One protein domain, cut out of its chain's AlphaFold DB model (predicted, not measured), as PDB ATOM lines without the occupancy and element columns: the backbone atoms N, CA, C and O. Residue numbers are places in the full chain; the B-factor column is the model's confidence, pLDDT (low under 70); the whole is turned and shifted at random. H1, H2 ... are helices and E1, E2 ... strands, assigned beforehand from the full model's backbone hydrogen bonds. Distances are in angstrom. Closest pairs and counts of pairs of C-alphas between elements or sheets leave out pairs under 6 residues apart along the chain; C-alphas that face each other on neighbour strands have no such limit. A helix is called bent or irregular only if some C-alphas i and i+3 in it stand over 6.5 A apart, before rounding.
ATOM      1  N   THR A  96      65.817  23.388 129.395       67.88
ATOM      2  CA  THR A  96      66.005  22.278 130.338       67.88
ATOM      3  C   THR A  96      66.500  22.797 131.700       67.88
ATOM      4  O   THR A  96      67.263  23.768 131.752       67.88
ATOM      5  N   PRO A  97      66.131  22.160 132.829       63.34
ATOM      6  CA  PRO A  97      66.527  22.623 134.166       63.34
ATOM      7  C   PRO A  97      68.054  22.716 134.348       63.34
ATOM      8  O   PRO A  97      68.547  23.587 135.063       63.34
ATOM      9  N   GLU A  98      68.823  21.888 133.637       64.19
ATOM     10  CA  GLU A  98      70.290  21.923 133.646       64.19
ATOM     11  C   GLU A  98      70.865  23.179 132.962       64.19
ATOM     12  O   GLU A  98      71.877  23.727 133.405       64.19
ATOM     13  N   GLN A  99      70.220  23.670 131.898       59.88
ATOM     14  CA  GLN A  99      70.610  24.910 131.219       59.88
ATOM     15  C   GLN A  99      70.255  26.140 132.066       59.88
ATOM     16  O   GLN A  99      71.064  27.065 132.162       59.88
ATOM     17  N   GLN A 100      69.109  26.116 132.762       61.94
ATOM     18  CA  GLN A 100      68.722  27.178 133.702       61.94
ATOM     19  C   GLN A 100      69.730  27.310 134.850       61.94
ATOM     20  O   GLN A 100      70.206  28.411 135.130       61.94
ATOM     21  N   GLN A 101      70.143  26.195 135.464       60.62
ATOM     22  CA  GLN A 101      71.170  26.204 136.513       60.62
ATOM     23  C   GLN A 101      72.486  26.836 136.033       60.62
ATOM     24  O   GLN A 101      73.098  27.624 136.756       60.62
ATOM     25  N   GLN A 102      72.923  26.539 134.805       60.09
ATOM     26  CA  GLN A 102      74.162  27.100 134.253       60.09
ATOM     27  C   GLN A 102      74.072  28.606 133.980       60.09
ATOM     28  O   GLN A 102      75.051  29.318 134.211       60.09
ATOM     29  N   LEU A 103      72.924  29.106 133.520       60.50
ATOM     30  CA  LEU A 103      72.691  30.540 133.326       60.50
ATOM     31  C   LEU A 103      72.687  31.289 134.666       60.50
ATOM     32  O   LEU A 103      73.323  32.334 134.800       60.50
ATOM     33  N   ILE A 104      72.066  30.701 135.689       61.69
ATOM     34  CA  ILE A 104      71.976  31.278 137.035       61.69
ATOM     35  C   ILE A 104      73.343  31.301 137.732       61.69
ATOM     36  O   ILE A 104      73.699  32.277 138.397       61.69
ATOM     37  N   LEU A 105      74.160  30.260 137.546       60.38
ATOM     38  CA  LEU A 105      75.541  30.231 138.036       60.38
ATOM     39  C   LEU A 105      76.415  31.308 137.374       60.38
ATOM     40  O   LEU A 105      77.288  31.869 138.036       60.38
ATOM     41  N   LYS A 106      76.178  31.616 136.093       59.72
ATOM     42  CA  LYS A 106      76.906  32.662 135.354       59.72
ATOM     43  C   LYS A 106      76.462  34.073 135.741       59.72
ATOM     44  O   LYS A 106      77.313  34.941 135.904       59.72
ATOM     45  N   SER A 107      75.161  34.299 135.930       60.44
ATOM     46  CA  SER A 107      74.624  35.608 136.327       60.44
ATOM     47  C   SER A 107      74.947  35.963 137.787       60.44
ATOM     48  O   SER A 107      74.885  37.131 138.180       60.44
ATOM     49  N   GLY A 108      75.269  34.967 138.624       57.34
ATOM     50  CA  GLY A 108      75.551  35.147 140.052       57.34
ATOM     51  C   GLY A 108      74.340  35.627 140.865       57.34
ATOM     52  O   GLY A 108      74.462  35.884 142.069       57.34
ATOM     53  N   LYS A 109      73.169  35.737 140.227       60.75
ATOM     54  CA  LYS A 109      71.903  36.205 140.789       60.75
ATOM     55  C   LYS A 109      70.814  35.206 140.417       60.75
ATOM     56  O   LYS A 109      70.526  34.999 139.246       60.75
ATOM     57  N   GLY A 110      70.208  34.599 141.429       65.44
ATOM     58  CA  GLY A 110      69.124  33.640 141.244       65.44
ATOM     59  C   GLY A 110      69.233  32.438 142.171       65.44
ATOM     60  O   GLY A 110      70.145  32.331 143.003       65.44
ATOM     61  N   ILE A 111      68.251  31.559 142.031       68.69
ATOM     62  CA  ILE A 111      68.112  30.306 142.769       68.69
ATOM     63  C   ILE A 111      68.711  29.199 141.909       68.69
ATOM     64  O   ILE A 111      68.269  29.028 140.783       68.69
ATOM     65  N   VAL A 112      69.701  28.468 142.419       70.50
ATOM     66  CA  VAL A 112      70.304  27.351 141.676       70.50
ATOM     67  C   VAL A 112      69.479  26.101 141.915       70.50
ATOM     68  O   VAL A 112      68.888  25.587 140.976       70.50
ATOM     69  N   ASP A 113      69.362  25.692 143.181       74.88
ATOM     70  CA  ASP A 113      68.629  24.486 143.556       74.88
ATOM     71  C   ASP A 113      67.749  24.720 144.782       74.88
ATOM     72  O   ASP A 113      68.175  25.304 145.789       74.88
ATOM     73  N   ILE A 114      66.527  24.200 144.705       78.75
ATOM     74  CA  ILE A 114      65.674  23.934 145.859       78.75
ATOM     75  C   ILE A 114      65.929  22.475 146.224       78.75
ATOM     76  O   ILE A 114      65.760  21.600 145.381       78.75
ATOM     77  N   ASP A 115      66.369  22.207 147.454       79.00
ATOM     78  CA  ASP A 115      66.593  20.829 147.891       79.00
ATOM     79  C   ASP A 115      65.267  20.041 147.869       79.00
ATOM     80  O   ASP A 115      64.228  20.597 148.226       79.00
ATOM     81  N   ASP A 116      65.306  18.747 147.527       76.88
ATOM     82  CA  ASP A 116      64.118  17.867 147.437       76.88
ATOM     83  C   ASP A 116      63.265  17.859 148.718       76.88
ATOM     84  O   ASP A 116      62.048  17.678 148.684       76.88
ATOM     85  N   ASP A 117      63.902  18.096 149.867       78.81
ATOM     86  CA  ASP A 117      63.243  18.161 151.169       78.81
ATOM     87  C   ASP A 117      62.455  19.474 151.387       78.81
ATOM     88  O   ASP A 117      61.753  19.620 152.388       78.81
ATOM     89  N   GLY A 118      62.597  20.472 150.504       82.94
ATOM     90  CA  GLY A 118      61.925  21.780 150.563       82.94
ATOM     91  C   GLY A 118      62.410  22.713 151.681       82.94
ATOM     92  O   GLY A 118      61.885  23.813 151.859       82.94
ATOM     93  N   TYR A 119      63.408  22.292 152.459       86.00
ATOM     94  CA  TYR A 119      63.867  23.012 153.648       86.00
ATOM     95  C   TYR A 119      65.082  23.908 153.429       86.00
ATOM     96  O   TYR A 119      65.398  24.722 154.303       86.00
ATOM     97  N   SER A 120      65.770  23.780 152.300       88.00
ATOM     98  CA  SER A 120      66.905  24.632 151.983       88.00
ATOM     99  C   SER A 120      66.979  24.988 150.507       88.00
ATOM    100  O   SER A 120      66.504  24.272 149.631       88.00
ATOM    101  N   LEU A 121      67.545  26.166 150.277       88.75
ATOM    102  CA  LEU A 121      67.660  26.835 148.995       88.75
ATOM    103  C   LEU A 121      69.125  27.190 148.788       88.75
ATOM    104  O   LEU A 121      69.718  27.842 149.652       88.75
ATOM    105  N   THR A 122      69.713  26.804 147.666       86.56
ATOM    106  CA  THR A 122      71.066  27.226 147.299       86.56
ATOM    107  C   THR A 122      70.998  28.354 146.277       86.56
ATOM    108  O   THR A 122      70.275  28.300 145.284       86.56
ATOM    109  N   LEU A 123      71.711  29.438 146.564       85.56
ATOM    110  CA  LEU A 123      71.770  30.609 145.698       85.56
ATOM    111  C   LEU A 123      72.914  30.454 144.698       85.56
ATOM    112  O   LEU A 123      73.888  29.752 144.966       85.56
ATOM    113  N   ALA A 124      72.856  31.224 143.612       79.12
ATOM    114  CA  ALA A 124      73.921  31.340 142.608       79.12
ATOM    115  C   ALA A 124      75.301  31.677 143.194       79.12
ATOM    116  O   ALA A 124      76.335  31.275 142.673       79.12
ATOM    117  N   ASN A 125      75.326  32.377 144.329       79.31
ATOM    118  CA  ASN A 125      76.547  32.704 145.064       79.31
ATOM    119  C   ASN A 125      77.085  31.550 145.941       79.31
ATOM    120  O   ASN A 125      78.013  31.761 146.724       79.31
ATOM    121  N   GLY A 126      76.480  30.360 145.872       80.62
ATOM    122  CA  GLY A 126      76.842  29.172 146.646       80.62
ATOM    123  C   GLY A 126      76.392  29.184 148.112       80.62
ATOM    124  O   GLY A 126      76.713  28.260 148.859       80.62
ATOM    125  N   LYS A 127      75.664  30.212 148.575       86.62
ATOM    126  CA  LYS A 127      75.125  30.248 149.944       86.62
ATOM    127  C   LYS A 127      73.849  29.416 150.032       86.62
ATOM    128  O   LYS A 127      72.986  29.510 149.165       86.62
ATOM    129  N   ARG A 128      73.702  28.668 151.130       88.88
ATOM    130  CA  ARG A 128      72.479  27.919 151.450       88.88
ATOM    131  C   ARG A 128      71.626  28.698 152.453       88.88
ATOM    132  O   ARG A 128      72.100  29.021 153.543       88.88
ATOM    133  N   ILE A 129      70.382  28.993 152.093       91.00
ATOM    134  CA  ILE A 129      69.359  29.589 152.959       91.00
ATOM    135  C   ILE A 129      68.436  28.476 153.461       91.00
ATOM    136  O   ILE A 129      68.064  27.589 152.702       91.00
ATOM    137  N   GLY A 130      68.086  28.512 154.745       92.56
ATOM    138  CA  GLY A 130      67.152  27.565 155.356       92.56
ATOM    139  C   GLY A 130      65.714  28.087 155.412       92.56
ATOM    140  O   GLY A 130      65.480  29.296 155.429       92.56
ATOM    141  N   HIS A 131      64.749  27.173 155.495       93.88
ATOM    142  CA  HIS A 131      63.324  27.489 155.580       93.88
ATOM    143  C   HIS A 131      62.924  28.055 156.955       93.88
ATOM    144  O   HIS A 131      63.503  27.706 157.990       93.88
ATOM    145  N   ARG A 132      61.883  28.902 156.994       92.44
ATOM    146  CA  ARG A 132      61.426  29.555 158.238       92.44
ATOM    147  C   ARG A 132      60.985  28.554 159.307       92.44
ATOM    148  O   ARG A 132      61.141  28.825 160.494       92.44
ATOM    149  N   ASP A 133      60.439  27.412 158.895       93.12
ATOM    150  CA  ASP A 133      59.876  26.414 159.816       93.12
ATOM    151  C   ASP A 133      60.959  25.787 160.694       93.12
ATOM    152  O   ASP A 133      60.714  25.415 161.842       93.12
ATOM    153  N   LEU A 134      62.196  25.755 160.191       92.06
ATOM    154  CA  LEU A 134      63.358  25.266 160.920       92.06
ATOM    155  C   LEU A 134      64.063  26.363 161.729       92.06
ATOM    156  O   LEU A 134      65.082  26.095 162.364       92.06
ATOM    157  N   ALA A 135      63.519  27.586 161.791       92.50
ATOM    158  CA  ALA A 135      64.129  28.697 162.523       92.50
ATOM    159  C   ALA A 135      64.344  28.395 164.013       92.50
ATOM    160  O   ALA A 135      65.277  28.925 164.615       92.50
ATOM    161  N   VAL A 136      63.511  27.538 164.615       93.75
ATOM    162  CA  VAL A 136      63.708  27.082 165.999       93.75
ATOM    163  C   VAL A 136      65.008  26.291 166.120       93.75
ATOM    164  O   VAL A 136      65.769  26.541 167.050       93.75
ATOM    165  N   PHE A 137      65.296  25.397 165.171       92.81
ATOM    166  CA  PHE A 137      66.525  24.601 165.144       92.81
ATOM    167  C   PHE A 137      67.743  25.445 164.768       92.81
ATOM    168  O   PHE A 137      68.786  25.317 165.395       92.81
ATOM    169  N   TYR A 138      67.609  26.377 163.822       92.88
ATOM    170  CA  TYR A 138      68.710  27.271 163.444       92.88
ATOM    171  C   TYR A 138      69.131  28.232 164.560       92.88
ATOM    172  O   TYR A 138      70.269  28.692 164.580       92.88
ATOM    173  N   LYS A 139      68.241  28.523 165.514       93.69
ATOM    174  CA  LYS A 139      68.555  29.321 166.709       93.69
ATOM    175  C   LYS A 139      69.151  28.493 167.855       93.69
ATOM    176  O   LYS A 139      69.504  29.067 168.886       93.69
ATOM    177  N   GLN A 140      69.243  27.167 167.726       93.31
ATOM    178  CA  GLN A 140      69.811  26.319 168.773       93.31
ATOM    179  C   GLN A 140      71.332  26.458 168.805       93.31
ATOM    180  O   GLN A 140      72.037  26.070 167.880       93.31
ATOM    181  N   ASN A 141      71.844  26.942 169.933       89.12
ATOM    182  CA  ASN A 141      73.268  26.908 170.231       89.12
ATOM    183  C   ASN A 141      73.575  25.625 170.998       89.12
ATOM    184  O   ASN A 141      73.454  25.569 172.224       89.12
ATOM    185  N   PHE A 142      73.957  24.573 170.279       84.06
ATOM    186  CA  PHE A 142      74.465  23.373 170.927       84.06
ATOM    187  C   PHE A 142      75.832  23.663 171.540       84.06
ATOM    188  O   PHE A 142      76.705  24.254 170.903       84.06
TER     189      PHE A 142
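This is residues 96 to 142 of the 208 residues of the protein "Hypothetical protein" of Vannella sp. CB-2014 (UniProt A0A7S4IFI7). A small three-strand sheet makes the middle of a loose rod, with a helix at each end of it: H1 beside the edge strand E1, and the short H2 beyond the other edge strand, E3, clear of the sheet. The sheet is a meander, each strand the antiparallel neighbour of the one before, in the order E1, E2, E3. The printed part has 47 residues, with two named helices and three named strands along the chain as H1, E1, E2, E3, H2, and its class is mixed, helices and strands. It is loose, with a radius of gyration of the C-alphas of 12.9 A, and the C-alphas span 38 by 19 by 14 A.

H1 is residues 97 to 107, 15.5 A from first to last C-alpha, and its first C-alpha, that of Pro 97, is at (66.527, 22.623, 134.166). E1 is residues 111 to 114, 7.5 A long, and E2 is residues 120 to 123, 9.9 A long, with C-alpha 120 at (66.905, 24.632, 151.983). E3 is residues 128 to 130, 6.6 A long. H2 is residues 132 to 138, 9.2 A long, and ends with C-alpha 138 at (68.710, 27.271, 163.444). H2 is irregular: C-alphas 133 and 136 are 7.3 A apart, against about 5 A in a regular helix.

H1 is on the sheet but only grazes it, with its residues 97 to 105. The closest C-alphas of H1 and E1 are those of Gln 101 and Val 112, 5.4 A apart. E1 and E2 form a hairpin, antiparallel at 162 degrees between their directions; N 112 and O 122 are within hydrogen-bond range at 2.9 A, as are N 122 and O 113 at 2.9 A. E2, the inner strand, forms a second hairpin with E3, antiparallel at 147 degrees, with N 121 and O 129 within range at 2.9 A and N 129 and O 121 at 2.8 A. E1 and E3 are the edge strands and are apart. H2 is not on the sheet, and it is apart from H1, E1 and E2. In H1 every O i to N i+4 pair is within hydrogen-bond range; in H2 it is 1 of 3, beside 2 of 4 O i to N i+3 pairs.

The two C-alphas farthest apart are those of Thr 96 and Phe 142, the first and last printed residues, 41.5 A from each other. The printed part has no cut. The links H1 to E1, E1 to E2, E2 to E3 and E3 to H2 are tight. The mean pLDDT of the printed part is 78.1, and residues 96 to 111 are under 70, of which 97 to 107 belong to H1.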